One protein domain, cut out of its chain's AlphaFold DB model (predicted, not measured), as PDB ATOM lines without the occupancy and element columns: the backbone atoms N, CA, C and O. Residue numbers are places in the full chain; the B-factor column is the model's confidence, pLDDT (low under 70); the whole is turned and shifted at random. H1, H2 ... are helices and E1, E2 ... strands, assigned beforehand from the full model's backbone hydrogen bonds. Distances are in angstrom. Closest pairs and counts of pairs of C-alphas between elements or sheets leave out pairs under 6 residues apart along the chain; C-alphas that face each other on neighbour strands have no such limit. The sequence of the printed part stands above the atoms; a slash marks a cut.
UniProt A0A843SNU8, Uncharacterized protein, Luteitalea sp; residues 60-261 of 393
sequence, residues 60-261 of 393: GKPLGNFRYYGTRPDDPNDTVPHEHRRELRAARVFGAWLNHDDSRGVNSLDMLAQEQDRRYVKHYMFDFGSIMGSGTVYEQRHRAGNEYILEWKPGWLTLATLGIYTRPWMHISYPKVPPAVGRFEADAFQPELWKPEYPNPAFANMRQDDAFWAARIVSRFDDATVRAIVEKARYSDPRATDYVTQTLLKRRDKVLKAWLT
ATOM      1  N   GLY A  60     -11.523 -25.621  19.453       90.62
ATOM      2  CA  GLY A  60     -11.829 -25.311  20.854       90.62
ATOM      3  C   GLY A  60     -13.256 -24.812  21.100       90.62
ATOM      4  O   GLY A  60     -14.093 -24.756  20.197       90.62
ATOM      5  N   LYS A  61     -13.555 -24.468  22.359       93.81
ATOM      6  CA  LYS A  61     -14.875 -23.955  22.766       93.81
ATOM      7  C   LYS A  61     -14.880 -22.421  22.723       93.81
ATOM      8  O   LYS A  61     -14.029 -21.826  23.382       93.81
ATOM      9  N   PRO A  62     -15.831 -21.765  22.034       93.69
ATOM     10  CA  PRO A  62     -15.907 -20.308  22.026       93.69
ATOM     11  C   PRO A  62     -16.242 -19.768  23.421       93.69
ATOM     12  O   PRO A  62     -17.168 -20.245  24.078       93.69
ATOM     13  N   LEU A  63     -15.483 -18.762  23.852       93.50
ATOM     14  CA  LEU A  63     -15.620 -18.073  25.140       93.50
ATOM     15  C   LEU A  63     -16.108 -16.622  24.998       93.50
ATOM     16  O   LEU A  63     -16.094 -15.868  25.974       93.50
ATOM     17  N   GLY A  64     -16.529 -16.237  23.792       92.25
ATOM     18  CA  GLY A  64     -16.921 -14.873  23.453       92.25
ATOM     19  C   GLY A  64     -15.730 -14.016  23.046       92.25
ATOM     20  O   GLY A  64     -14.714 -14.518  22.578       92.25
ATOM     21  N   ASN A  65     -15.880 -12.709  23.184       93.75
ATOM     22  CA  ASN A  65     -14.922 -11.714  22.725       93.75
ATOM     23  C   ASN A  65     -13.989 -11.282  23.865       93.75
ATOM     24  O   ASN A  65     -14.445 -11.165  25.006       93.75
ATOM     25  N   PHE A  66     -12.733 -10.947  23.561       92.75
ATOM     26  CA  PHE A  66     -11.863 -10.287  24.536       92.75
ATOM     27  C   PHE A  66     -12.068  -8.767  24.540       92.75
ATOM     28  O   PHE A  66     -12.630  -8.158  23.623       92.75
ATOM     29  N   ARG A  67     -11.598  -8.128  25.614       92.88
ATOM     30  CA  ARG A  67     -11.603  -6.668  25.779       92.88
ATOM     31  C   ARG A  67     -10.203  -6.121  25.548       92.88
ATOM     32  O   ARG A  67      -9.232  -6.771  25.883       92.88
ATOM     33  N   TYR A  68     -10.086  -4.892  25.064       94.31
ATOM     34  CA  TYR A  68      -8.787  -4.218  24.946       94.31
ATOM     35  C   TYR A  68      -8.327  -3.541  26.251       94.31
ATOM     36  O   TYR A  68      -7.410  -2.726  26.221       94.31
ATOM     37  N   TYR A  69      -8.989  -3.834  27.374       94.94
ATOM     38  CA  TYR A  69      -8.674  -3.306  28.698       94.94
ATOM     39  C   TYR A  69      -8.991  -4.324  29.800       94.94
ATOM     40  O   TYR A  69      -9.809  -5.228  29.590       94.94
ATOM     41  N   GLY A  70      -8.400  -4.115  30.977       95.38
ATOM     42  CA  GLY A  70      -8.553  -4.963  32.151       95.38
ATOM     43  C   GLY A  70      -8.039  -6.376  31.908       95.38
ATOM     44  O   GLY A  70      -7.305  -6.633  30.962       95.38
ATOM     45  N   THR A  71      -8.449  -7.302  32.760       95.19
ATOM     46  CA  THR A  71      -8.204  -8.731  32.567       95.19
ATOM     47  C   THR A  71      -9.530  -9.467  32.438       95.19
ATOM     48  O   THR A  71     -10.611  -8.936  32.725       95.19
ATOM     49  N   ARG A  72      -9.448 -10.708  31.990       92.19
ATOM     50  CA  ARG A  72     -10.520 -11.680  31.976       92.19
ATOM     51  C   ARG A  72     -10.756 -12.183  33.410       92.19
ATOM     52  O   ARG A  72      -9.888 -12.843  33.974       92.19
ATOM     53  N   PRO A  73     -11.912 -11.885  34.031       90.56
ATOM     54  CA  PRO A  73     -12.138 -12.193  35.446       90.56
ATOM     55  C   PRO A  73     -12.288 -13.695  35.732       90.56
ATOM     56  O   PRO A  73     -12.105 -14.118  36.869       90.56
ATOM     57  N   ASP A  74     -12.631 -14.495  34.720       90.19
ATOM     58  CA  ASP A  74     -12.787 -15.951  34.787       90.19
ATOM     59  C   ASP A  74     -11.511 -16.730  34.405       90.19
ATOM     60  O   ASP A  74     -11.550 -17.961  34.380       90.19
ATOM     61  N   ASP A  75     -10.383 -16.056  34.138       91.38
ATOM     62  CA  ASP A  75      -9.083 -16.695  33.882       91.38
ATOM     63  C   ASP A  75      -8.009 -16.197  34.872       91.38
ATOM     64  O   ASP A  75      -7.482 -15.096  34.710       91.38
ATOM     65  N   PRO A  76      -7.616 -16.997  35.882       90.25
ATOM     66  CA  PRO A  76      -6.592 -16.596  36.851       90.25
ATOM     67  C   PRO A  76      -5.189 -16.452  36.240       90.25
ATOM     68  O   PRO A  76      -4.308 -15.877  36.881       90.25
ATOM     69  N   ASN A  77      -4.958 -16.959  35.023       91.19
ATOM     70  CA  ASN A  77      -3.690 -16.774  34.314       91.19
ATOM     71  C   ASN A  77      -3.640 -15.442  33.555       91.19
ATOM     72  O   ASN A  77      -2.556 -15.004  33.157       91.19
ATOM     73  N   ASP A  78      -4.783 -14.772  33.377       93.69
ATOM     74  CA  ASP A  78      -4.837 -13.442  32.793       93.69
ATOM     75  C   ASP A  78      -4.461 -12.381  33.836       93.69
ATOM     76  O   ASP A  78      -5.285 -11.762  34.507       93.69
ATOM     77  N   THR A  79      -3.152 -12.221  33.999       94.38
ATOM     78  CA  THR A  79      -2.548 -11.371  35.032       94.38
ATOM     79  C   THR A  79      -2.112 -10.003  34.515       94.38
ATOM     80  O   THR A  79      -1.877  -9.094  35.314       94.38
ATOM     81  N   VAL A  80      -2.007  -9.836  33.194       94.81
ATOM     82  CA  VAL A  80      -1.545  -8.599  32.557       94.81
ATOM     83  C   VAL A  80      -2.735  -7.909  31.903       94.81
ATOM     84  O   VAL A  80      -3.252  -8.450  30.920       94.81
ATOM     85  N   PRO A  81      -3.130  -6.709  32.377       96.44
ATOM     86  CA  PRO A  81      -4.215  -5.959  31.765       96.44
ATOM     87  C   PRO A  81      -4.006  -5.797  30.257       96.44
ATOM     88  O   PRO A  81      -2.902  -5.486  29.801       96.44
ATOM     89  N   HIS A  82      -5.053  -6.031  29.474       95.81
ATOM     90  CA  HIS A  82      -5.030  -6.066  28.017       95.81
ATOM     91  C   HIS A  82      -4.516  -4.760  27.391       95.81
ATOM     92  O   HIS A  82      -3.769  -4.788  26.414       95.81
ATOM     93  N   GLU A  83      -4.808  -3.613  28.000       96.00
ATOM     94  CA  GLU A  83      -4.288  -2.303  27.603       96.00
ATOM     95  C   GLU A  83      -2.774  -2.151  27.846       96.00
ATOM     96  O   GLU A  83      -2.157  -1.178  27.404       96.00
ATOM     97  N   HIS A  84      -2.162  -3.110  28.543       95.94
ATOM     98  CA  HIS A  84      -0.735  -3.199  28.826       95.94
ATOM     99  C   HIS A  84      -0.038  -4.390  28.147       95.94
ATOM    100  O   HIS A  84       1.170  -4.581  28.325       95.94
ATOM    101  N   ARG A  85      -0.746  -5.141  27.302       95.56
ATOM    102  CA  ARG A  85      -0.161  -6.227  26.514       95.56
ATOM    103  C   ARG A  85       0.429  -5.707  25.210       95.56
ATOM    104  O   ARG A  85      -0.281  -5.100  24.405       95.56
ATOM    105  N   ARG A  86       1.729  -5.940  24.992       95.69
ATOM    106  CA  ARG A  86       2.466  -5.436  23.817       95.69
ATOM    107  C   ARG A  86       1.732  -5.765  22.527       95.69
ATOM    108  O   ARG A  86       1.562  -4.876  21.709       95.69
ATOM    109  N   GLU A  87       1.289  -7.002  22.354       95.06
ATOM    110  CA  GLU A  87       0.632  -7.496  21.147       95.06
ATOM    111  C   GLU A  87      -0.682  -6.769  20.832       95.06
ATOM    112  O   GLU A  87      -0.956  -6.498  19.665       95.06
ATOM    113  N   LEU A  88      -1.457  -6.380  21.851       96.38
ATOM    114  CA  LEU A  88      -2.701  -5.628  21.671       96.38
ATOM    115  C   LEU A  88      -2.430  -4.148  21.411       96.38
ATOM    116  O   LEU A  88      -3.086  -3.537  20.569       96.38
ATOM    117  N   ARG A  89      -1.434  -3.573  22.089       97.56
ATOM    118  CA  ARG A  89      -1.008  -2.192  21.848       97.56
ATOM    119  C   ARG A  89      -0.440  -2.014  20.438       97.56
ATOM    120  O   ARG A  89      -0.876  -1.153  19.677       97.56
ATOM    121  N   ALA A  90       0.491  -2.892  20.079       97.56
ATOM    122  CA  ALA A  90       1.152  -2.978  18.786       97.56
ATOM    123  C   ALA A  90       0.195  -3.281  17.630       97.56
ATOM    124  O   ALA A  90       0.494  -2.923  16.492       97.56
ATOM    125  N   ALA A  91      -0.959  -3.910  17.889       96.75
ATOM    126  CA  ALA A  91      -1.934  -4.211  16.846       96.75
ATOM    127  C   ALA A  91      -2.431  -2.959  16.102       96.75
ATOM    128  O   ALA A  91      -2.833  -3.066  14.943       96.75
ATOM    129  N   ARG A  92      -2.295  -1.764  16.697       97.62
ATOM    130  CA  ARG A  92      -2.514  -0.485  16.009       97.62
ATOM    131  C   ARG A  92      -1.662  -0.341  14.745       97.62
ATOM    132  O   ARG A  92      -2.149   0.206  13.763       97.62
ATOM    133  N   VAL A  93      -0.422  -0.834  14.736       98.56
ATOM    134  CA  VAL A  93       0.468  -0.779  13.563       98.56
ATOM    135  C   VAL A  93      -0.088  -1.608  12.409       98.56
ATOM    136  O   VAL A  93      -0.131  -1.133  11.275       98.56
ATOM    137  N   PHE A  94      -0.573  -2.819  12.695       97.62
ATOM    138  CA  PHE A  94      -1.224  -3.662  11.688       97.62
ATOM    139  C   PHE A  94      -2.547  -3.047  11.224       97.62
ATOM    140  O   PHE A  94      -2.828  -3.030  10.027       97.62
ATOM    141  N   GLY A  95      -3.325  -2.482  12.154       96.62
ATOM    142  CA  GLY A  95      -4.561  -1.770  11.840       96.62
ATOM    143  C   GLY A  95      -4.324  -0.568  10.930       96.62
ATOM    144  O   GLY A  95      -5.000  -0.430   9.913       96.62
ATOM    145  N   ALA A  96      -3.295   0.229  11.214       98.12
ATOM    146  CA  ALA A  96      -2.871   1.332  10.366       98.12
ATOM    147  C   ALA A  96      -2.404   0.838   8.996       98.12
ATOM    148  O   ALA A  96      -2.828   1.387   7.988       98.12
ATOM    149  N   TRP A  97      -1.590  -0.216   8.909       98.44
ATOM    150  CA  TRP A  97      -1.134  -0.737   7.618       98.44
ATOM    151  C   TRP A  97      -2.299  -1.212   6.732       98.44
ATOM    152  O   TRP A  97      -2.385  -0.813   5.570       98.44
ATOM    153  N   LEU A  98      -3.237  -1.977   7.298       97.12
ATOM    154  CA  LEU A  98      -4.348  -2.608   6.569       97.12
ATOM    155  C   LEU A  98      -5.626  -1.756   6.498       97.12
ATOM    156  O   LEU A  98      -6.600  -2.166   5.874       97.12
ATOM    157  N   ASN A  99      -5.638  -0.585   7.138       95.94
ATOM    158  CA  ASN A  99      -6.831   0.234   7.372       95.94
ATOM    159  C   ASN A  99      -7.979  -0.525   8.067       95.94
ATOM    160  O   ASN A  99      -9.130  -0.446   7.644       95.94
ATOM    161  N   HIS A 100      -7.653  -1.278   9.119       94.44
ATOM    162  CA  HIS A 100      -8.626  -2.016   9.927       94.44
ATOM    163  C   HIS A 100      -9.280  -1.097  10.962       94.44
ATOM    164  O   HIS A 100      -8.977  -1.156  12.157       94.44
ATOM    165  N   ASP A 101     -10.119  -0.175  10.496       89.25
ATOM    166  CA  ASP A 101     -10.737   0.831  11.358       89.25
ATOM    167  C   ASP A 101     -11.737   0.211  12.341       89.25
ATOM    168  O   ASP A 101     -11.822   0.659  13.484       89.25
ATOM    169  N   ASP A 102     -12.387  -0.888  11.959       88.75
ATOM    170  CA  ASP A 102     -13.320  -1.627  12.812       88.75
ATOM    171  C   ASP A 102     -12.639  -2.553  13.853       88.75
ATOM    172  O   ASP A 102     -13.107  -3.646  14.161       88.75
ATOM    173  N   SER A 103     -11.513  -2.135  14.441       85.75
ATOM    174  CA  SER A 103     -10.760  -2.906  15.453       85.75
ATOM    175  C   SER A 103     -11.424  -2.885  16.848       85.75
ATOM    176  O   SER A 103     -10.825  -2.461  17.844       85.75
ATOM    177  N   ARG A 104     -12.692  -3.310  16.933       88.50
ATOM    178  CA  ARG A 104     -13.490  -3.375  18.171       88.50
ATOM    179  C   ARG A 104     -13.313  -4.705  18.898       88.50
ATOM    180  O   ARG A 104     -13.037  -5.730  18.288       88.50
ATOM    181  N   GLY A 105     -13.573  -4.713  20.210       85.69
ATOM    182  CA  GLY A 105     -13.589  -5.951  21.004       85.69
ATOM    183  C   GLY A 105     -14.549  -7.001  20.431       85.69
ATOM    184  O   GLY A 105     -14.194  -8.168  20.365       85.69
ATOM    185  N   VAL A 106     -15.707  -6.586  19.900       88.56
ATOM    186  CA  VAL A 106     -16.687  -7.487  19.255       88.56
ATOM    187  C   VAL A 106     -16.169  -8.205  17.998       88.56
ATOM    188  O   VAL A 106     -16.751  -9.203  17.589       88.56
ATOM    189  N   ASN A 107     -15.046  -7.749  17.437       89.88
ATOM    190  CA  ASN A 107     -14.366  -8.360  16.293       89.88
ATOM    191  C   ASN A 107     -13.169  -9.214  16.749       89.88
ATOM    192  O   ASN A 107     -12.197  -9.427  16.033       89.88
ATOM    193  N   SER A 108     -13.219  -9.714  17.980       92.25
ATOM    194  CA  SER A 108     -12.261 -10.677  18.516       92.25
ATOM    195  C   SER A 108     -12.950 -11.961  18.950       92.25
ATOM    196  O   SER A 108     -14.161 -11.973  19.163       92.25
ATOM    197  N   LEU A 109     -12.189 -13.041  19.098       92.62
ATOM    198  CA  LEU A 109     -12.718 -14.316  19.558       92.62
ATOM    199  C   LEU A 109     -11.734 -15.009  20.498       92.62
ATOM    200  O   LEU A 109     -10.608 -15.310  20.114       92.62
ATOM    201  N   ASP A 110     -12.198 -15.320  21.699       93.81
ATOM    202  CA  ASP A 110     -11.515 -16.192  22.641       93.81
ATOM    203  C   ASP A 110     -11.997 -17.625  22.465       93.81
ATOM    204  O   ASP A 110     -13.199 -17.909  22.448       93.81
ATOM    205  N   MET A 111     -11.038 -18.539  22.382       94.12
ATOM    206  CA  MET A 111     -11.280 -19.971  22.288       94.12
ATOM    207  C   MET A 111     -10.612 -20.672  23.464       94.12
ATOM    208  O   MET A 111      -9.422 -20.485  23.707       94.12
ATOM    209  N   LEU A 112     -11.355 -21.516  24.177       94.44
ATOM    210  CA  LEU A 112     -10.770 -22.464  25.115       94.44
ATOM    211  C   LEU A 112     -10.147 -23.602  24.310       94.44
ATOM    212  O   LEU A 112     -10.865 -24.463  23.787       94.44
ATOM    213  N   ALA A 113      -8.825 -23.577  24.206       93.12
ATOM    214  CA  ALA A 113      -8.040 -24.615  23.568       93.12
ATOM    215  C   ALA A 113      -7.648 -25.687  24.592       93.12
ATOM    216  O   ALA A 113      -7.442 -25.407  25.777       93.12
ATOM    217  N   GLN A 114      -7.534 -26.921  24.111       91.50
ATOM    218  CA  GLN A 114      -6.992 -28.039  24.864       91.50
ATOM    219  C   GLN A 114      -5.886 -28.685  24.037       91.50
ATOM    220  O   GLN A 114      -6.128 -29.136  22.919       91.50
ATOM    221  N   GLU A 115      -4.684 -28.729  24.598       88.12
ATOM    222  CA  GLU A 115      -3.541 -29.434  24.028       88.12
ATOM    223  C   GLU A 115      -2.963 -30.346  25.104       88.12
ATOM    224  O   GLU A 115      -2.502 -29.875  26.146       88.12
ATOM    225  N   GLN A 116      -3.009 -31.658  24.850       87.75
ATOM    226  CA  GLN A 116      -2.640 -32.686  25.830       87.75
ATOM    227  C   GLN A 116      -3.413 -32.473  27.150       87.75
ATOM    228  O   GLN A 116      -4.639 -32.326  27.133       87.75
ATOM    229  N   ASP A 117      -2.698 -32.392  28.273       90.94
ATOM    230  CA  ASP A 117      -3.256 -32.175  29.611       90.94
ATOM    231  C   ASP A 117      -3.383 -30.687  29.985       90.94
ATOM    232  O   ASP A 117      -3.708 -30.347  31.125       90.94
ATOM    233  N   ARG A 118      -3.135 -29.761  29.045       90.12
ATOM    234  CA  ARG A 118      -3.198 -28.315  29.296       90.12
ATOM    235  C   ARG A 118      -4.415 -27.691  28.624       90.12
ATOM    236  O   ARG A 118      -4.698 -27.914  27.449       90.12
ATOM    237  N   ARG A 119      -5.112 -26.844  29.383       90.62
ATOM    238  CA  ARG A 119      -6.174 -25.961  28.885       90.62
ATOM    239  C   ARG A 119      -5.698 -24.524  28.973       90.62
ATOM    240  O   ARG A 119      -5.120 -24.138  29.987       90.62
ATOM    241  N   TYR A 120      -5.933 -23.753  27.923       92.00
ATOM    242  CA  TYR A 120      -5.544 -22.351  27.872       92.00
ATOM    243  C   TYR A 120      -6.504 -21.562  26.980       92.00
ATOM    244  O   TYR A 120      -7.149 -22.118  26.085       92.00
ATOM    245  N   VAL A 121      -6.617 -20.261  27.235       92.94
ATOM    246  CA  VAL A 121      -7.392 -19.357  26.384       92.94
ATOM    247  C   VAL A 121      -6.513 -18.897  25.228       92.94
ATOM    248  O   VAL A 121      -5.381 -18.453  25.420       92.94
ATOM    249  N   LYS A 122      -7.031 -19.022  24.008       92.69
ATOM    250  CA  LYS A 122      -6.392 -18.535  22.790       92.69
ATOM    251  C   LYS A 122      -7.187 -17.365  22.235       92.69
ATOM    252  O   LYS A 122      -8.348 -17.524  21.862       92.69
ATOM    253  N   HIS A 123      -6.532 -16.213  22.165       92.12
ATOM    254  CA  HIS A 123      -7.105 -14.977  21.649       92.12
ATOM    255  C   HIS A 123      -6.893 -14.893  20.136       92.12
ATOM    256  O   HIS A 123      -5.762 -14.968  19.650       92.12
ATOM    257  N   TYR A 124      -7.973 -14.713  19.387       91.50
ATOM    258  CA  TYR A 124      -7.945 -14.489  17.949       91.50
ATOM    259  C   TYR A 124      -8.415 -13.074  17.635       91.50
ATOM    260  O   TYR A 124      -9.489 -12.651  18.065       91.50
ATOM    261  N   MET A 125      -7.641 -12.364  16.813       89.25
ATOM    262  CA  MET A 125      -8.206 -11.263  16.043       89.25
ATOM    263  C   MET A 125      -9.108 -11.877  14.977       89.25
ATOM    264  O   MET A 125      -8.677 -12.770  14.238       89.25
ATOM    265  N   PHE A 126     -10.358 -11.446  14.935       82.94
ATOM    266  CA  PHE A 126     -11.363 -11.999  14.047       82.94
ATOM    267  C   PHE A 126     -11.965 -10.883  13.185       82.94
ATOM    268  O   PHE A 126     -11.582  -9.726  13.300       82.94
ATOM    269  N   ASP A 127     -12.855 -11.259  12.272       83.19
ATOM    270  CA  ASP A 127     -13.631 -10.327  11.444       83.19
ATOM    271  C   ASP A 127     -12.824  -9.247  10.693       83.19
ATOM    272  O   ASP A 127     -12.971  -8.042  10.876       83.19
ATOM    273  N   PHE A 128     -11.999  -9.699   9.752       87.94
ATOM    274  CA  PHE A 128     -11.297  -8.826   8.808       87.94
ATOM    275  C   PHE A 128     -12.188  -8.386   7.625       87.94
ATOM    276  O   PHE A 128     -11.680  -8.119   6.537       87.94
ATOM    277  N   GLY A 129     -13.517  -8.353   7.789       85.75
ATOM    278  CA  GLY A 129     -14.454  -7.962   6.726       85.75
ATOM    279  C   GLY A 129     -14.406  -6.471   6.373       85.75
ATOM    280  O   GLY A 129     -14.766  -6.093   5.253       85.75
ATOM    281  N   SER A 130     -13.924  -5.641   7.306       88.56
ATOM    282  CA  SER A 130     -13.793  -4.189   7.149       88.56
ATOM    283  C   SER A 130     -12.337  -3.713   7.183       88.56
ATOM    284  O   SER A 130     -11.907  -3.004   8.093       88.56
ATOM    285  N   ILE A 131     -11.555  -4.151   6.193       93.19
ATOM    286  CA  ILE A 131     -10.168  -3.716   5.967       93.19
ATOM    287  C   ILE A 131      -9.949  -3.368   4.495       93.19
ATOM    288  O   ILE A 131     -10.750  -3.737   3.636       93.19
ATOM    289  N   MET A 132      -8.831  -2.703   4.192       93.62
ATOM    290  CA  MET A 132      -8.363  -2.443   2.825       93.62
ATOM    291  C   MET A 132      -9.437  -1.823   1.914       93.62
ATOM    292  O   MET A 132      -9.564  -2.205   0.756       93.62
ATOM    293  N   GLY A 133     -10.226  -0.876   2.435       92.25
ATOM    294  CA  GLY A 133     -11.255  -0.159   1.674       92.25
ATOM    295  C   GLY A 133     -12.651  -0.776   1.706       92.25
ATOM    296  O   GLY A 133     -13.592  -0.129   1.235       92.25
ATOM    297  N   SER A 134     -12.819  -1.959   2.306       91.88
ATOM    298  CA  SER A 134     -14.116  -2.612   2.535       91.88
ATOM    299  C   SER A 134     -14.774  -2.145   3.835       91.88
ATOM    300  O   SER A 134     -14.134  -2.113   4.879       91.88
ATOM    301  N   GLY A 135     -16.055  -1.791   3.779       87.00
ATOM    302  CA  GLY A 135     -16.956  -1.544   4.910       87.00
ATOM    303  C   GLY A 135     -18.010  -2.653   5.005       87.00
ATOM    304  O   GLY A 135     -19.215  -2.385   4.957       87.00
ATOM    305  N   THR A 136     -17.547  -3.904   5.043       83.38
ATOM    306  CA  THR A 136     -18.318  -5.163   5.047       83.38
ATOM    307  C   THR A 136     -19.098  -5.458   3.761       83.38
ATOM    308  O   THR A 136     -18.859  -6.474   3.114       83.38
ATOM    309  N   VAL A 137     -20.060  -4.612   3.388       81.88
ATOM    310  CA  VAL A 137     -20.895  -4.786   2.174       81.88
ATOM    311  C   VAL A 137     -20.904  -3.550   1.271       81.88
ATOM    312  O   VAL A 137     -21.541  -3.551   0.220       81.88
ATOM    313  N   TYR A 138     -20.195  -2.503   1.684       86.12
ATOM    314  CA  TYR A 138     -19.991  -1.266   0.941       86.12
ATOM    315  C   TYR A 138     -18.500  -0.924   0.964       86.12
ATOM    316  O   TYR A 138     -17.711  -1.579   1.635       86.12
ATOM    317  N   GLU A 139     -18.109   0.130   0.272       89.19
ATOM    318  CA  GLU A 139     -16.817   0.786   0.482       89.19
ATOM    319  C   GLU A 139     -16.744   1.449   1.873       89.19
ATOM    320  O   GLU A 139     -17.746   1.969   2.378       89.19
ATOM    321  N   GLN A 140     -15.555   1.473   2.490       90.69
ATOM    322  CA  GLN A 140     -15.311   2.228   3.726       90.69
ATOM    323  C   GLN A 140     -15.721   3.690   3.542       90.69
ATOM    324  O   GLN A 140     -15.589   4.271   2.463       90.69
ATOM    325  N   ARG A 141     -16.220   4.313   4.611       89.81
ATOM    326  CA  ARG A 141     -16.528   5.750   4.610       89.81
ATOM    327  C   ARG A 141     -15.228   6.555   4.608       89.81
ATOM    328  O   ARG A 141     -14.250   6.124   5.199       89.81
ATOM    329  N   HIS A 142     -15.245   7.773   4.064       90.44
ATOM    330  CA  HIS A 142     -14.074   8.672   4.054       90.44
ATOM    331  C   HIS A 142     -13.456   8.915   5.448       90.44
ATOM    332  O   HIS A 142     -12.255   9.131   5.565       90.44
ATOM    333  N   ARG A 143     -14.271   8.850   6.511       92.56
ATOM    334  CA  ARG A 143     -13.824   8.996   7.904       92.56
ATOM    335  C   ARG A 143     -12.910   7.851   8.373       92.56
ATOM    336  O   ARG A 143     -12.067   8.086   9.237       92.56
ATOM    337  N   ALA A 144     -13.087   6.638   7.843       91.62
ATOM    338  CA  ALA A 144     -12.366   5.437   8.265       91.62
ATOM    339  C   ALA A 144     -10.851   5.668   8.235       91.62
ATOM    340  O   ALA A 144     -10.310   6.137   7.233       91.62
ATOM    341  N   GLY A 145     -10.172   5.375   9.343       93.56
ATOM    342  CA  GLY A 145      -8.733   5.591   9.474       93.56
ATOM    343  C   GLY A 145      -8.300   7.024   9.801       93.56
ATOM    344  O   GLY A 145      -7.128   7.220  10.110       93.56
ATOM    345  N   ASN A 146      -9.202   8.012   9.775       94.12
ATOM    346  CA  ASN A 146      -8.869   9.428   9.984       94.12
ATOM    347  C   ASN A 146      -9.401   9.989  11.312       94.12
ATOM    348  O   ASN A 146      -8.699  10.728  12.001       94.12
ATOM    349  N   GLU A 147     -10.636   9.647  11.685       93.81
ATOM    350  CA  GLU A 147     -11.314  10.190  12.870       93.81
ATOM    351  C   GLU A 147     -12.176   9.145  13.575       93.81
ATOM    352  O   GLU A 147     -12.813   8.300  12.932       93.81
ATOM    353  N   TYR A 148     -12.263   9.259  14.905       93.88
ATOM    354  CA  TYR A 148     -13.261   8.517  15.671       93.88
ATOM    355  C   TYR A 148     -14.677   8.917  15.246       93.88
ATOM    356  O   TYR A 148     -14.900   9.985  14.677       93.88
ATOM    357  N   ILE A 149     -15.663   8.071  15.550       90.69
ATOM    358  CA  ILE A 149     -17.068   8.386  15.257       90.69
ATOM    359  C   ILE A 149     -17.539   9.680  15.940       90.69
ATOM    360  O   ILE A 149     -18.411  10.370  15.418       90.69
ATOM    361  N   LEU A 150     -16.939  10.014  17.087       89.06
ATOM    362  CA  LEU A 150     -17.195  11.228  17.845       89.06
ATOM    363  C   LEU A 150     -15.865  11.908  18.192       89.06
ATOM    364  O   LEU A 150     -15.024  11.341  18.884       89.06
ATOM    365  N   GLU A 151     -15.697  13.134  17.699       90.75
ATOM    366  CA  GLU A 151     -14.485  13.945  17.837       90.75
ATOM    367  C   GLU A 151     -14.859  15.367  18.267       90.75
ATOM    368  O   GLU A 151     -15.421  16.144  17.489       90.75
ATOM    369  N   TRP A 152     -14.533  15.733  19.510       89.94
ATOM    370  CA  TRP A 152     -14.967  17.009  20.081       89.94
ATOM    371  C   TRP A 152     -14.300  18.219  19.442       89.94
ATOM    372  O   TRP A 152     -14.987  19.126  18.979       89.94
ATOM    373  N   LYS A 153     -12.963  18.251  19.405       89.88
ATOM    374  CA  LYS A 153     -12.210  19.420  18.933       89.88
ATOM    375  C   LYS A 153     -12.578  19.821  17.502       89.88
ATOM    376  O   LYS A 153     -12.925  20.984  17.292       89.88
ATOM    377  N   PRO A 154     -12.525  18.922  16.505       89.38
ATOM    378  CA  PRO A 154     -12.841  19.341  15.157       89.38
ATOM    379  C   PRO A 154     -14.365  19.538  15.003       89.38
ATOM    380  O   PRO A 154     -14.792  20.389  14.223       89.38
ATOM    381  N   GLY A 155     -15.206  18.845  15.789       90.12
ATOM    382  CA  GLY A 155     -16.649  19.112  15.879       90.12
ATOM    383  C   GLY A 155     -16.950  20.566  16.254       90.12
ATOM    384  O   GLY A 155     -17.663  21.257  15.525       90.12
ATOM    385  N   TRP A 156     -16.317  21.056  17.323       93.44
ATOM    386  CA  TRP A 156     -16.404  22.448  17.763       93.44
ATOM    387  C   TRP A 156     -15.888  23.437  16.722       93.44
ATOM    388  O   TRP A 156     -16.524  24.463  16.511       93.44
ATOM    389  N   LEU A 157     -14.780  23.136  16.036       92.81
ATOM    390  CA  LEU A 157     -14.265  24.000  14.966       92.81
ATOM    391  C   LEU A 157     -15.266  24.150  13.817       92.81
ATOM    392  O   LEU A 157     -15.485  25.258  13.339       92.81
ATOM    393  N   THR A 158     -15.910  23.063  13.385       93.12
ATOM    394  CA  THR A 158     -16.962  23.142  12.358       93.12
ATOM    395  C   THR A 158     -18.153  23.959  12.835       93.12
ATOM    396  O   THR A 158     -18.638  24.791  12.076       93.12
ATOM    397  N   LEU A 159     -18.592  23.777  14.084       94.62
ATOM    398  CA  LEU A 159     -19.688  24.563  14.648       94.62
ATOM    399  C   LEU A 159     -19.338  26.057  14.738       94.62
ATOM    400  O   LEU A 159     -20.085  26.893  14.241       94.62
ATOM    401  N   ALA A 160     -18.186  26.394  15.322       95.81
ATOM    402  CA  ALA A 160     -17.749  27.774  15.545       95.81
ATOM    403  C   ALA A 160     -17.477  28.538  14.239       95.81
ATOM    404  O   ALA A 160     -17.600  29.756  14.195       95.81
ATOM    405  N   THR A 161     -17.125  27.822  13.169       95.12
ATOM    406  CA  THR A 161     -16.915  28.395  11.831       95.12
ATOM    407  C   THR A 161     -18.147  28.287  10.934       95.12
ATOM    408  O   THR A 161     -18.042  28.547   9.738       95.12
ATOM    409  N   LEU A 162     -19.299  27.872  11.479       94.62
ATOM    410  CA  LEU A 162     -20.555  27.694  10.740       94.62
ATOM    411  C   LEU A 162     -20.392  26.827   9.475       94.62
ATOM    412  O   LEU A 162     -21.017  27.073   8.448       94.62
ATOM    413  N   GLY A 163     -19.528  25.811   9.538       90.81
ATOM    414  CA  GLY A 163     -19.269  24.891   8.430       90.81
ATOM    415  C   GLY A 163     -18.164  25.307   7.455       90.81
ATOM    416  O   GLY A 163     -17.842  24.515   6.572       90.81
ATOM    417  N   ILE A 164     -17.537  26.483   7.613       93.81
ATOM    418  CA  ILE A 164     -16.414  26.908   6.752       93.81
ATOM    419  C   ILE A 164     -15.199  25.995   6.961       93.81
ATOM    420  O   ILE A 164     -14.530  25.602   6.002       93.81
ATOM    421  N   TYR A 165     -14.920  25.603   8.208       93.38
ATOM    422  CA  TYR A 165     -13.915  24.585   8.483       93.38
ATOM    423  C   TYR A 165     -14.421  23.199   8.073       93.38
ATOM    424  O   TYR A 165     -15.308  22.612   8.707       93.38
ATOM    425  N   THR A 166     -13.779  22.646   7.048       93.00
ATOM    426  CA  THR A 166     -13.946  21.261   6.604       93.00
ATOM    427  C   THR A 166     -12.776  20.404   7.073       93.00
ATOM    428  O   THR A 166     -11.673  20.892   7.328       93.00
ATOM    429  N   ARG A 167     -13.009  19.100   7.230       91.25
ATOM    430  CA  ARG A 167     -11.964  18.183   7.692       91.25
ATOM    431  C   ARG A 167     -10.929  17.937   6.600       91.25
ATOM    432  O   ARG A 167     -11.333  17.702   5.464       91.25
ATOM    433  N   PRO A 168      -9.625  17.855   6.928       90.75
ATOM    434  CA  PRO A 168      -8.596  17.550   5.934       90.75
ATOM    435  C   PRO A 168      -8.876  16.267   5.139       90.75
ATOM    436  O   PRO A 168      -8.724  16.247   3.922       90.75
ATOM    437  N   TRP A 169      -9.370  15.217   5.804       91.94
ATOM    438  CA  TRP A 169      -9.662  13.933   5.161       91.94
ATOM    439  C   TRP A 169     -10.846  13.971   4.180       91.94
ATOM    440  O   TRP A 169     -10.976  13.067   3.359       91.94
ATOM    441  N   MET A 170     -11.693  15.009   4.216       92.56
ATOM    442  CA  MET A 170     -12.771  15.190   3.229       92.56
ATOM    443  C   MET A 170     -12.235  15.553   1.842       92.56
ATOM    444  O   MET A 170     -12.939  15.367   0.857       92.56
ATOM    445  N   HIS A 171     -10.994  16.040   1.768       91.31
ATOM    446  CA  HIS A 171     -10.337  16.449   0.525       91.31
ATOM    447  C   HIS A 171      -9.408  15.368  -0.040       91.31
ATOM    448  O   HIS A 171      -8.710  15.604  -1.025       91.31
ATOM    449  N   ILE A 172      -9.374  14.181   0.576       92.62
ATOM    450  CA  ILE A 172      -8.592  13.054   0.063       92.62
ATOM    451  C   ILE A 172      -9.258  12.545  -1.214       92.62
ATOM    452  O   ILE A 172     -10.370  12.014  -1.194       92.62
ATOM    453  N   SER A 173      -8.542  12.685  -2.326       87.50
ATOM    454  CA  SER A 173      -8.947  12.136  -3.614       87.50
ATOM    455  C   SER A 173      -8.647  10.644  -3.663       87.50
ATOM    456  O   SER A 173      -7.487  10.237  -3.670       87.50
ATOM    457  N   TYR A 174      -9.692   9.825  -3.750       87.75
ATOM    458  CA  TYR A 174      -9.546   8.396  -4.013       87.75
ATOM    459  C   TYR A 174      -9.412   8.175  -5.529       87.75
ATOM    460  O   TYR A 174     -10.271   8.645  -6.283       87.75
ATOM    461  N   PRO A 175      -8.348   7.500  -6.007       81.50
ATOM    462  CA  PRO A 175      -8.163   7.252  -7.431       81.50
ATOM    463  C   PRO A 175      -9.325   6.462  -8.042       81.50
ATOM    464  O   PRO A 175      -9.989   5.676  -7.368       81.50
ATOM    465  N   LYS A 176      -9.556   6.636  -9.350       86.56
ATOM    466  CA  LYS A 176     -10.552   5.854 -10.097       86.56
ATOM    467  C   LYS A 176     -10.054   4.416 -10.281       86.56
ATOM    468  O   LYS A 176      -9.435   4.090 -11.291       86.56
ATOM    469  N   VAL A 177     -10.312   3.576  -9.287       88.62
ATOM    470  CA  VAL A 177      -9.922   2.160  -9.238       88.62
ATOM    471  C   VAL A 177     -11.123   1.245  -9.463       88.62
ATOM    472  O   VAL A 177     -12.265   1.706  -9.371       88.62
ATOM    473  N   PRO A 178     -10.913  -0.051  -9.764       92.69
ATOM    474  CA  PRO A 178     -12.020  -0.992  -9.833       92.69
ATOM    475  C   PRO A 178     -12.841  -0.980  -8.530       92.69
ATOM    476  O   PRO A 178     -12.249  -1.038  -7.449       92.69
ATOM    477  N   PRO A 179     -14.187  -0.979  -8.595       89.62
ATOM    478  CA  PRO A 179     -15.046  -0.871  -7.410       89.62
ATOM    479  C   PRO A 179     -14.792  -1.924  -6.322       89.62
ATOM    480  O   PRO A 179     -15.075  -1.684  -5.155       89.62
ATOM    481  N   ALA A 180     -14.227  -3.080  -6.688       89.88
ATOM    482  CA  ALA A 180     -13.876  -4.154  -5.759       89.88
ATOM    483  C   ALA A 180     -12.790  -3.777  -4.727       89.88
ATOM    484  O   ALA A 180     -12.602  -4.520  -3.768       89.88
ATOM    485  N   VAL A 181     -12.071  -2.666  -4.929       93.44
ATOM    486  CA  VAL A 181     -11.074  -2.136  -3.982       93.44
ATOM    487  C   VAL A 181     -11.732  -1.320  -2.863       93.44
ATOM    488  O   VAL A 181     -11.274  -1.346  -1.726       93.44
ATOM    489  N   GLY A 182     -12.808  -0.588  -3.163       93.38
ATOM    490  CA  GLY A 182     -13.384   0.394  -2.242       93.38
ATOM    491  C   GLY A 182     -12.461   1.596  -1.986       93.38
ATOM    492  O   GLY A 182     -11.685   1.999  -2.854       93.38
ATOM    493  N   ARG A 183     -12.556   2.196  -0.790       92.81
ATOM    494  CA  ARG A 183     -11.790   3.398  -0.409       92.81
ATOM    495  C   ARG A 183     -10.501   3.044   0.316       92.81
ATOM    496  O   ARG A 183     -10.433   3.087   1.543       92.81
ATOM    497  N   PHE A 184      -9.468   2.714  -0.444       95.25
ATOM    498  CA  PHE A 184      -8.153   2.395   0.099       95.25
ATOM    499  C   PHE A 184      -7.082   3.165  -0.656       95.25
ATOM    500  O   PHE A 184      -7.023   3.090  -1.873       95.25
ATOM    501  N   GLU A 185      -6.259   3.931   0.051       94.88
ATOM    502  CA  GLU A 185      -5.228   4.764  -0.565       94.88
ATOM    503  C   GLU A 185      -3.979   4.825   0.323       94.88
ATOM    504  O   GLU A 185      -3.986   4.357   1.466       94.88
ATOM    505  N   ALA A 186      -2.876   5.337  -0.218       97.12
ATOM    506  CA  ALA A 186      -1.595   5.382   0.480       97.12
ATOM    507  C   ALA A 186      -0.894   6.742   0.404       97.12
ATOM    508  O   ALA A 186       0.169   6.897   1.007       97.12
ATOM    509  N   ASP A 187      -1.432   7.716  -0.323       96.12
ATOM    510  CA  ASP A 187      -0.811   9.015  -0.571       96.12
ATOM    511  C   ASP A 187      -1.018   9.950   0.618       96.12
ATOM    512  O   ASP A 187      -0.040  10.456   1.172       96.12
ATOM    513  N   ALA A 188      -2.262  10.087   1.074       95.62
ATOM    514  CA  ALA A 188      -2.637  10.871   2.244       95.62
ATOM    515  C   ALA A 188      -2.405  10.117   3.563       95.62
ATOM    516  O   ALA A 188      -2.227  10.748   4.605       95.62
ATOM    517  N   PHE A 189      -2.347   8.780   3.524       97.00
ATOM    518  CA  PHE A 189      -2.092   7.943   4.696       97.00
ATOM    519  C   PHE A 189      -0.857   8.377   5.503       97.00
ATOM    520  O   PHE A 189       0.260   8.430   4.981       97.00
ATOM    521  N   GLN A 190      -1.060   8.603   6.801       97.38
ATOM    522  CA  GLN A 190      -0.015   8.850   7.791       97.38
ATOM    523  C   GLN A 190      -0.177   7.843   8.942       97.38
ATOM    524  O   GLN A 190      -1.148   7.949   9.695       97.38
ATOM    525  N   PRO A 191       0.741   6.866   9.102       97.62
ATOM    526  CA  PRO A 191       0.584   5.774  10.069       97.62
ATOM    527  C   PRO A 191       0.338   6.250  11.503       97.62
ATOM    528  O   PRO A 191      -0.490   5.697  12.222       97.62
ATOM    529  N   GLU A 192       1.031   7.312  11.909       97.12
ATOM    530  CA  GLU A 192       0.977   7.847  13.269       97.12
ATOM    531  C   GLU A 192      -0.326   8.576  13.584       97.12
ATOM    532  O   GLU A 192      -0.735   8.603  14.744       97.12
ATOM    533  N   LEU A 193      -1.003   9.113  12.565       96.12
ATOM    534  CA  LEU A 193      -2.282   9.807  12.708       96.12
ATOM    535  C   LEU A 193      -3.484   8.890  12.480       96.12
ATOM    536  O   LEU A 193      -4.615   9.310  12.710       96.12
ATOM    537  N   TRP A 194      -3.250   7.644  12.059       97.12
ATOM    538  CA  TRP A 194      -4.320   6.693  11.810       97.12
ATOM    539  C   TRP A 194      -5.122   6.400  13.082       97.12
ATOM    540  O   TRP A 194      -4.547   6.163  14.156       97.12
ATOM    541  N   LYS A 195      -6.450   6.374  12.956       95.38
ATOM    542  CA  LYS A 195      -7.372   6.077  14.057       95.38
ATOM    543  C   LYS A 195      -8.351   4.959  13.688       95.38
ATOM    544  O   LYS A 195      -8.895   4.986  12.583       95.38
ATOM    545  N   PRO A 196      -8.632   4.020  14.610       94.25
ATOM    546  CA  PRO A 196      -9.785   3.140  14.470       94.25
ATOM    547  C   PRO A 196     -11.093   3.933  14.603       94.25
ATOM    548  O   PRO A 196     -11.098   5.108  14.966       94.25
ATOM    549  N   GLU A 197     -12.224   3.282  14.348       92.38
ATOM    550  CA  GLU A 197     -13.542   3.909  14.415       92.38
ATOM    551  C   GLU A 197     -13.907   4.383  15.832       92.38
ATOM    552  O   GLU A 197     -14.498   5.454  16.002       92.38
ATOM    553  N   TYR A 198     -13.511   3.613  16.847       92.94
ATOM    554  CA  TYR A 198     -13.716   3.918  18.262       92.94
ATOM    555  C   TYR A 198     -12.381   3.939  19.004       92.94
ATOM    556  O   TYR A 198     -11.502   3.140  18.673       92.94
ATOM    557  N   PRO A 199     -12.228   4.774  20.047       94.06
ATOM    558  CA  PRO A 199     -11.056   4.723  20.908       94.06
ATOM    559  C   PRO A 199     -10.808   3.306  21.432       94.06
ATOM    560  O   PRO A 199     -11.699   2.665  21.992       94.06
ATOM    561  N   ASN A 200      -9.582   2.826  21.252       95.50
ATOM    562  CA  ASN A 200      -9.148   1.517  21.715       95.50
ATOM    563  C   ASN A 200      -8.102   1.717  22.834       95.50
ATOM    564  O   ASN A 200      -7.053   2.306  22.558       95.50
ATOM    565  N   PRO A 201      -8.359   1.262  24.079       95.31
ATOM    566  CA  PRO A 201      -7.459   1.503  25.212       95.31
ATOM    567  C   PRO A 201      -6.037   0.971  25.005       95.31
ATOM    568  O   PRO A 201      -5.072   1.656  25.337       95.31
ATOM    569  N   ALA A 202      -5.883  -0.205  24.391       96.38
ATOM    570  CA  ALA A 202      -4.562  -0.739  24.078       96.38
ATOM    571  C   ALA A 202      -3.837   0.137  23.044       96.38
ATOM    572  O   ALA A 202      -2.657   0.440  23.206       96.38
ATOM    573  N   PHE A 203      -4.539   0.607  22.009       96.88
ATOM    574  CA  PHE A 203      -3.932   1.470  20.988       96.88
ATOM    575  C   PHE A 203      -3.520   2.826  21.569       96.88
ATOM    576  O   PHE A 203      -2.475   3.352  21.191       96.88
ATOM    577  N   ALA A 204      -4.312   3.375  22.494       95.19
ATOM    578  CA  ALA A 204      -4.001   4.624  23.183       95.19
ATOM    579  C   ALA A 204      -2.743   4.509  24.060       95.19
ATOM    580  O   ALA A 204      -2.003   5.477  24.202       95.19
ATOM    581  N   ASN A 205      -2.478   3.316  24.596       96.44
ATOM    582  CA  ASN A 205      -1.303   3.028  25.414       96.44
ATOM    583  C   ASN A 205      -0.072   2.591  24.603       96.44
ATOM    584  O   ASN A 205       0.954   2.268  25.208       96.44
ATOM    585  N   MET A 206      -0.157   2.511  23.268       96.81
ATOM    586  CA  MET A 206       0.938   2.013  22.433       96.81
ATOM    587  C   MET A 206       2.213   2.825  22.640       96.81
ATOM    588  O   MET A 206       2.244   4.033  22.411       96.81
ATOM    589  N   ARG A 207       3.285   2.134  23.035       95.06
ATOM    590  CA  ARG A 207       4.610   2.725  23.186       95.06
ATOM    591  C   ARG A 207       5.398   2.607  21.888       95.06
ATOM    592  O   ARG A 207       5.105   1.774  21.028       95.06
ATOM    593  N   GLN A 208       6.456   3.400  21.780       95.31
ATOM    594  CA  GLN A 208       7.334   3.384  20.610       95.31
ATOM    595  C   GLN A 208       8.031   2.026  20.415       95.31
ATOM    596  O   GLN A 208       8.207   1.593  19.280       95.31
ATOM    597  N   ASP A 209       8.372   1.303  21.492       95.00
ATOM    598  CA  ASP A 209       8.979  -0.034  21.390       95.00
ATOM    599  C   ASP A 209       7.988  -1.110  20.913       95.00
ATOM    600  O   ASP A 209       8.389  -2.053  20.227       95.00
ATOM    601  N   ASP A 210       6.696  -0.958  21.219       97.50
ATOM    602  CA  ASP A 210       5.642  -1.823  20.679       97.50
ATOM    603  C   ASP A 210       5.451  -1.568  19.180       97.50
ATOM    604  O   ASP A 210       5.353  -2.512  18.393       97.50
ATOM    605  N   ALA A 211       5.446  -0.291  18.784       98.12
ATOM    606  CA  ALA A 211       5.333   0.111  17.388       98.12
ATOM    607  C   ALA A 211       6.537  -0.371  16.565       98.12
ATOM    608  O   ALA A 211       6.360  -0.941  15.488       98.12
ATOM    609  N   PHE A 212       7.751  -0.235  17.108       97.94
ATOM    610  CA  PHE A 212       8.978  -0.779  16.526       97.94
ATOM    611  C   PHE A 212       8.902  -2.302  16.357       97.94
ATOM    612  O   PHE A 212       9.199  -2.826  15.282       97.94
ATOM    613  N   TRP A 213       8.462  -3.029  17.393       97.75
ATOM    614  CA  TRP A 213       8.283  -4.483  17.328       97.75
ATOM    615  C   TRP A 213       7.314  -4.892  16.210       97.75
ATOM    616  O   TRP A 213       7.620  -5.795  15.431       97.75
ATOM    617  N   ALA A 214       6.180  -4.202  16.088       98.62
ATOM    618  CA  ALA A 214       5.193  -4.481  15.052       98.62
ATOM    619  C   ALA A 214       5.705  -4.131  13.650       98.62
ATOM    620  O   ALA A 214       5.526  -4.907  12.712       98.62
ATOM    621  N   ALA A 215       6.394  -2.997  13.505       98.75
ATOM    622  CA  ALA A 215       6.983  -2.575  12.241       98.75
ATOM    623  C   ALA A 215       8.043  -3.572  11.747       98.75
ATOM    624  O   ALA A 215       8.094  -3.855  10.554       98.75
ATOM    625  N   ARG A 216       8.812  -4.206  12.646       98.25
ATOM    626  CA  ARG A 216       9.713  -5.321  12.285       98.25
ATOM    627  C   ARG A 216       8.985  -6.562  11.772       98.25
ATOM    628  O   ARG A 216       9.572  -7.355  11.043       98.25
ATOM    629  N   ILE A 217       7.740  -6.790  12.183       98.50
ATOM    630  CA  ILE A 217       6.920  -7.877  11.631       98.50
ATOM    631  C   ILE A 217       6.430  -7.475  10.241       98.50
ATOM    632  O   ILE A 217       6.557  -8.257   9.305       98.50
ATOM    633  N   VAL A 218       5.938  -6.241  10.094       98.69
ATOM    634  CA  VAL A 218       5.512  -5.678   8.804       98.69
ATOM    635  C   VAL A 218       6.660  -5.682   7.782       98.69
ATOM    636  O   VAL A 218       6.433  -6.001   6.618       98.69
ATOM    637  N   SER A 219       7.904  -5.433   8.203       98.06
ATOM    638  CA  SER A 219       9.073  -5.414   7.309       98.06
ATOM    639  C   SER A 219       9.439  -6.780   6.725       98.06
ATOM    640  O   SER A 219      10.238  -6.841   5.799       98.06
ATOM    641  N   ARG A 220       8.886  -7.880   7.252       97.69
ATOM    642  CA  ARG A 220       9.112  -9.237   6.724       97.69
ATOM    643  C   ARG A 220       8.236  -9.562   5.517       97.69
ATOM    644  O   ARG A 220       8.456 -10.582   4.874       97.69
ATOM    645  N   PHE A 221       7.237  -8.731   5.225       97.88
ATOM    646  CA  PHE A 221       6.408  -8.866   4.034       97.88
ATOM    647  C   PHE A 221       7.090  -8.141   2.877       97.88
ATOM    648  O   PHE A 221       6.830  -6.959   2.645       97.88
ATOM    649  N   ASP A 222       7.985  -8.843   2.183       97.00
ATOM    650  CA  ASP A 222       8.621  -8.334   0.968       97.00
ATOM    651  C   ASP A 222       7.613  -8.144  -0.181       97.00
ATOM    652  O   ASP A 222       6.447  -8.550  -0.111       97.00
ATOM    653  N   ASP A 223       8.058  -7.476  -1.243       98.44
ATOM    654  CA  ASP A 223       7.196  -7.078  -2.360       98.44
ATOM    655  C   ASP A 223       6.549  -8.282  -3.051       98.44
ATOM    656  O   ASP A 223       5.348  -8.271  -3.346       98.44
ATOM    657  N   ALA A 224       7.324  -9.353  -3.243       98.31
ATOM    658  CA  ALA A 224       6.856 -10.594  -3.848       98.31
ATOM    659  C   ALA A 224       5.817 -11.299  -2.964       98.31
ATOM    660  O   ALA A 224       4.804 -11.787  -3.466       98.31
ATOM    661  N   THR A 225       6.017 -11.308  -1.646       98.19
ATOM    662  CA  THR A 225       5.096 -11.900  -0.673       98.19
ATOM    663  C   THR A 225       3.782 -11.137  -0.637       98.19
ATOM    664  O   THR A 225       2.719 -11.757  -0.699       98.19
ATOM    665  N   VAL A 226       3.821  -9.800  -0.582       98.31
ATOM    666  CA  VAL A 226       2.602  -8.976  -0.630       98.31
ATOM    667  C   VAL A 226       1.854  -9.227  -1.935       98.31
ATOM    668  O   VAL A 226       0.660  -9.525  -1.895       98.31
ATOM    669  N   ARG A 227       2.548  -9.197  -3.080       98.44
ATOM    670  CA  ARG A 227       1.947  -9.495  -4.388       98.44
ATOM    671  C   ARG A 227       1.276 -10.868  -4.403       98.44
ATOM    672  O   ARG A 227       0.093 -10.963  -4.726       98.44
ATOM    673  N   ALA A 228       1.993 -11.910  -3.988       98.06
ATOM    674  CA  ALA A 228       1.489 -13.280  -3.973       98.06
ATOM    675  C   ALA A 228       0.278 -13.454  -3.039       98.06
ATOM    676  O   ALA A 228      -0.621 -14.250  -3.320       98.06
ATOM    677  N   ILE A 229       0.221 -12.721  -1.921       95.88
ATOM    678  CA  ILE A 229      -0.945 -12.710  -1.029       95.88
ATOM    679  C   ILE A 229      -2.148 -12.061  -1.722       95.88
ATOM    680  O   ILE A 229      -3.234 -12.641  -1.699       95.88
ATOM    681  N   VAL A 230      -1.974 -10.899  -2.359       96.94
ATOM    682  CA  VAL A 230      -3.073 -10.189  -3.041       96.94
ATOM    683  C   VAL A 230      -3.585 -10.986  -4.246       96.94
ATOM    684  O   VAL A 230      -4.793 -11.081  -4.453       96.94
ATOM    685  N   GLU A 231      -2.709 -11.656  -4.997       97.00
ATOM    686  CA  GLU A 231      -3.096 -12.518  -6.126       97.00
ATOM    687  C   GLU A 231      -4.020 -13.673  -5.714       97.00
ATOM    688  O   GLU A 231      -4.913 -14.063  -6.473       97.00
ATOM    689  N   LYS A 232      -3.896 -14.179  -4.478       94.19
ATOM    690  CA  LYS A 232      -4.813 -15.202  -3.945       94.19
ATOM    691  C   LYS A 232      -6.254 -14.706  -3.810       94.19
ATOM    692  O   LYS A 232      -7.153 -15.543  -3.761       94.19
ATOM    693  N   ALA A 233      -6.499 -13.391  -3.806       91.56
ATOM    694  CA  ALA A 233      -7.849 -12.824  -3.838       91.56
ATOM    695  C   ALA A 233      -8.540 -12.998  -5.205       91.56
ATOM    696  O   ALA A 233      -9.770 -12.929  -5.289       91.56
ATOM    697  N   ARG A 234      -7.767 -13.266  -6.274       92.50
ATOM    698  CA  ARG A 234      -8.255 -13.528  -7.639       92.50
ATOM    699  C   ARG A 234      -9.265 -12.482  -8.118       92.50
ATOM    700  O   ARG A 234     -10.343 -12.850  -8.600       92.50
ATOM    701  N   TYR A 235      -8.988 -11.191  -7.919       91.88
ATOM    702  CA  TYR A 235      -9.869 -10.124  -8.404       91.88
ATOM    703  C   TYR A 235     -10.196 -10.327  -9.889       91.88
ATOM    704  O   TYR A 235      -9.324 -10.691 -10.673       91.88
ATOM    705  N   SER A 236     -11.461 -10.122 -10.268       89.56
ATOM    706  CA  SER A 236     -11.898 -10.304 -11.660       89.56
ATOM    707  C   SER A 236     -11.259  -9.287 -12.607       89.56
ATOM    708  O   SER A 236     -11.024  -9.599 -13.768       89.56
ATOM    709  N   ASP A 237     -10.984  -8.080 -12.106       93.00
ATOM    710  CA  ASP A 237     -10.221  -7.053 -12.810       93.00
ATOM    711  C   ASP A 237      -8.784  -7.041 -12.255       93.00
ATOM    712  O   ASP A 237      -8.606  -6.725 -11.071       93.00
ATOM    713  N   PRO A 238      -7.757  -7.370 -13.061       95.31
ATOM    714  CA  PRO A 238      -6.370  -7.422 -12.597       95.31
ATOM    715  C   PRO A 238      -5.862  -6.072 -12.073       95.31
ATOM    716  O   PRO A 238      -5.016  -6.052 -11.179       95.31
ATOM    717  N   ARG A 239      -6.446  -4.946 -12.514       96.75
ATOM    718  CA  ARG A 239      -6.089  -3.612 -12.006       96.75
ATOM    719  C   ARG A 239      -6.371  -3.462 -10.509       96.75
ATOM    720  O   ARG A 239      -5.719  -2.657  -9.853       96.75
ATOM    721  N   ALA A 240      -7.317  -4.226  -9.952       96.50
ATOM    722  CA  ALA A 240      -7.585  -4.232  -8.513       96.50
ATOM    723  C   ALA A 240      -6.441  -4.904  -7.741       96.50
ATOM    724  O   ALA A 240      -5.993  -4.371  -6.730       96.50
ATOM    725  N   THR A 241      -5.935  -6.033  -8.249       97.44
ATOM    726  CA  THR A 241      -4.756  -6.720  -7.698       97.44
ATOM    727  C   THR A 241      -3.544  -5.797  -7.718       97.44
ATOM    728  O   THR A 241      -2.865  -5.655  -6.701       97.44
ATOM    729  N   ASP A 242      -3.290  -5.141  -8.854       97.62
ATOM    730  CA  ASP A 242      -2.160  -4.224  -9.012       97.62
ATOM    731  C   ASP A 242      -2.258  -3.048  -8.040       97.62
ATOM    732  O   ASP A 242      -1.308  -2.773  -7.307       97.62
ATOM    733  N   TYR A 243      -3.430  -2.413  -7.977       98.00
ATOM    734  CA  TYR A 243      -3.651  -1.268  -7.108       98.00
ATOM    735  C   TYR A 243      -3.523  -1.636  -5.625       98.00
ATOM    736  O   TYR A 243      -2.713  -1.035  -4.930       98.00
ATOM    737  N   VAL A 244      -4.236  -2.664  -5.143       98.12
ATOM    738  CA  VAL A 244      -4.168  -3.089  -3.729       98.12
ATOM    739  C   VAL A 244      -2.743  -3.470  -3.335       98.12
ATOM    740  O   VAL A 244      -2.295  -3.098  -2.250       98.12
ATOM    741  N   THR A 245      -2.007  -4.152  -4.221       98.62
ATOM    742  CA  THR A 245      -0.592  -4.478  -3.991       98.62
ATOM    743  C   THR A 245       0.227  -3.203  -3.796       98.62
ATOM    744  O   THR A 245       0.877  -3.047  -2.766       98.62
ATOM    745  N   GLN A 246       0.167  -2.263  -4.743       98.44
ATOM    746  CA  GLN A 246       0.929  -1.014  -4.671       98.44
ATOM    747  C   GLN A 246       0.548  -0.173  -3.446       98.44
ATOM    748  O   GLN A 246       1.423   0.370  -2.770       98.44
ATOM    749  N   THR A 247      -0.742  -0.100  -3.111       98.38
ATOM    750  CA  THR A 247      -1.228   0.605  -1.922       98.38
ATOM    751  C   THR A 247      -0.681  -0.032  -0.645       98.38
ATOM    752  O   THR A 247      -0.161   0.686   0.207       98.38
ATOM    753  N   LEU A 248      -0.724  -1.362  -0.509       98.69
ATOM    754  CA  LEU A 248      -0.168  -2.059   0.657       98.69
ATOM    755  C   LEU A 248       1.339  -1.845   0.794       98.69
ATOM    756  O   LEU A 248       1.798  -1.600   1.909       98.69
ATOM    757  N   LEU A 249       2.092  -1.895  -0.308       98.81
ATOM    758  CA  LEU A 249       3.538  -1.645  -0.303       98.81
ATOM    759  C   LEU A 249       3.852  -0.208   0.114       98.81
ATOM    760  O   LEU A 249       4.598   0.015   1.061       98.81
ATOM    761  N   LYS A 250       3.180   0.781  -0.481       98.69
ATOM    762  CA  LYS A 250       3.385   2.186  -0.116       98.69
ATOM    763  C   LYS A 250       3.009   2.476   1.340       98.69
ATOM    764  O   LYS A 250       3.696   3.237   2.023       98.69
ATOM    765  N   ARG A 251       1.940   1.855   1.855       98.75
ATOM    766  CA  ARG A 251       1.573   1.946   3.280       98.75
ATOM    767  C   ARG A 251       2.593   1.238   4.171       98.75
ATOM    768  O   ARG A 251       2.921   1.788   5.220       98.75
ATOM    769  N   ARG A 252       3.107   0.070   3.762       98.75
ATOM    770  CA  ARG A 252       4.180  -0.667   4.455       98.75
ATOM    771  C   ARG A 252       5.393   0.238   4.615       98.75
ATOM    772  O   ARG A 252       5.833   0.455   5.734       98.75
ATOM    773  N   ASP A 253       5.866   0.848   3.536       98.69
ATOM    774  CA  ASP A 253       7.076   1.675   3.558       98.69
ATOM    775  C   ASP A 253       6.913   2.906   4.459       98.69
ATOM    776  O   ASP A 253       7.809   3.241   5.237       98.69
ATOM    777  N   LYS A 254       5.729   3.539   4.448       98.81
ATOM    778  CA  LYS A 254       5.390   4.612   5.396       98.81
ATOM    779  C   LYS A 254       5.392   4.128   6.849       98.81
ATOM    780  O   LYS A 254       5.914   4.830   7.711       98.81
ATOM    781  N   VAL A 255       4.836   2.946   7.121       98.81
ATOM    782  CA  VAL A 255       4.841   2.294   8.443       98.81
ATOM    783  C   VAL A 255       6.270   2.021   8.919       98.81
ATOM    784  O   VAL A 255       6.609   2.355  10.054       98.81
ATOM    785  N   LEU A 256       7.125   1.474   8.050       98.75
ATOM    786  CA  LEU A 256       8.525   1.198   8.371       98.75
ATOM    787  C   LEU A 256       9.283   2.490   8.674       98.75
ATOM    788  O   LEU A 256       9.941   2.585   9.707       98.75
ATOM    789  N   LYS A 257       9.132   3.508   7.820       98.12
ATOM    790  CA  LYS A 257       9.771   4.813   8.011       98.12
ATOM    791  C   LYS A 257       9.341   5.475   9.318       98.12
ATOM    792  O   LYS A 257      10.191   6.019  10.018       98.12
ATOM    793  N   ALA A 258       8.050   5.403   9.642       97.38
ATOM    794  CA  ALA A 258       7.500   5.991  10.854       97.38
ATOM    795  C   ALA A 258       8.023   5.305  12.119       97.38
ATOM    796  O   ALA A 258       8.430   5.999  13.038       97.38
ATOM    797  N   TRP A 259       8.032   3.967  12.184       98.06
ATOM    798  CA  TRP A 259       8.208   3.261  13.462       98.06
ATOM    799  C   TRP A 259       9.511   2.475  13.624       98.06
ATOM    800  O   TRP A 259       9.877   2.182  14.760       98.06
ATOM    801  N   LEU A 260      10.265   2.176  12.556       98.12
ATOM    802  CA  LEU A 260      11.605   1.586  12.715       98.12
ATOM    803  C   LEU A 260      12.659   2.606  13.166       98.12
ATOM    804  O   LEU A 260      13.719   2.208  13.636       98.12
ATOM    805  N   THR A 261      12.372   3.903  13.041       96.19
ATOM    806  CA  THR A 261      13.323   4.987  13.324       96.19
ATOM    807  C   THR A 261      13.102   5.672  14.678       96.19
ATOM    808  O   THR A 261      13.972   6.418  15.120       96.19
TER     809      THR A 261
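What this domain is: This is residues 60 to 261 of the 393 residues of an uncharacterized protein of Luteitalea sp (UniProt A0A843SNU8). Helices H1, H5 and H7 pack together as the core, with short H4 on H1 and H6 folded against H7; the hairpin E1 and E2 reaches away from this core, and a long excursion of chain holds H2 and H3 away from the other helices. The printed part has 202 residues with seven named helices and two named strands, in the order H1 E1 E2 H2 H3 H4 H5 H6 H7; the one sheet, E1 - E2, is antiparallel. The class is mostly helix, with 88 residues, under half, in named elements. The whole is compact, with a radius of gyration of the C-alphas of 18.5 A and spans of 59 by 46 by 37 A.

How they stand to each other: Residues 61 to 62 pair antiparallel with residues 111 to 112 of E1, residues 108 to 115. H1, residues 86 to 98, touches H5, residues 208 to 218, at a steep tilt of 53 degrees, the same way; their closest C-alphas, of Ala 90 and Asp 210, are 5.0 A apart. H1 touches H7, residues 238 to 259, opposite ways at a steep 42 degrees, closest at the C-alphas of Trp 97 and Arg 251, 5.8 A. E1 and E2, residues 118 to 125, form an antiparallel hairpin, with N 111 and O 122 2.9 A apart, within hydrogen-bond range. H2, residues 152 to 160, and H3, residues 168 to 171, touch no helix. H4, residues 201 to 204, touches H1, with the C-alphas of Arg 89 and Ala 202 closest at 4.4 A. H6, residues 223 to 231, forms a helical hairpin with H7, closest at the C-alphas of Arg 227 and Thr 245, 5.6 A. Every O i to N i+4 pair is within range in H2, H5, H6 and H7, and 6 of 9 in H1; H3 and H4 are too short for one.

Where its parts are: H1 begins at C-alpha 86 (2.466, -5.436, 23.817) and is 18.8 A long; E1 is 21.4 A, E2 22.2 A, H5 15.0 A. H7, 31.7 A, ends at C-alpha 259 (8.208, 3.261, 13.462).

The domain as a whole: The C-alphas farthest apart, of Asp 117 and Leu 162, are 65.1 A apart. The printed part has no cut; the links E2 to H2 and H3 to H4 are long. No printed residue is under 70 in pLDDT.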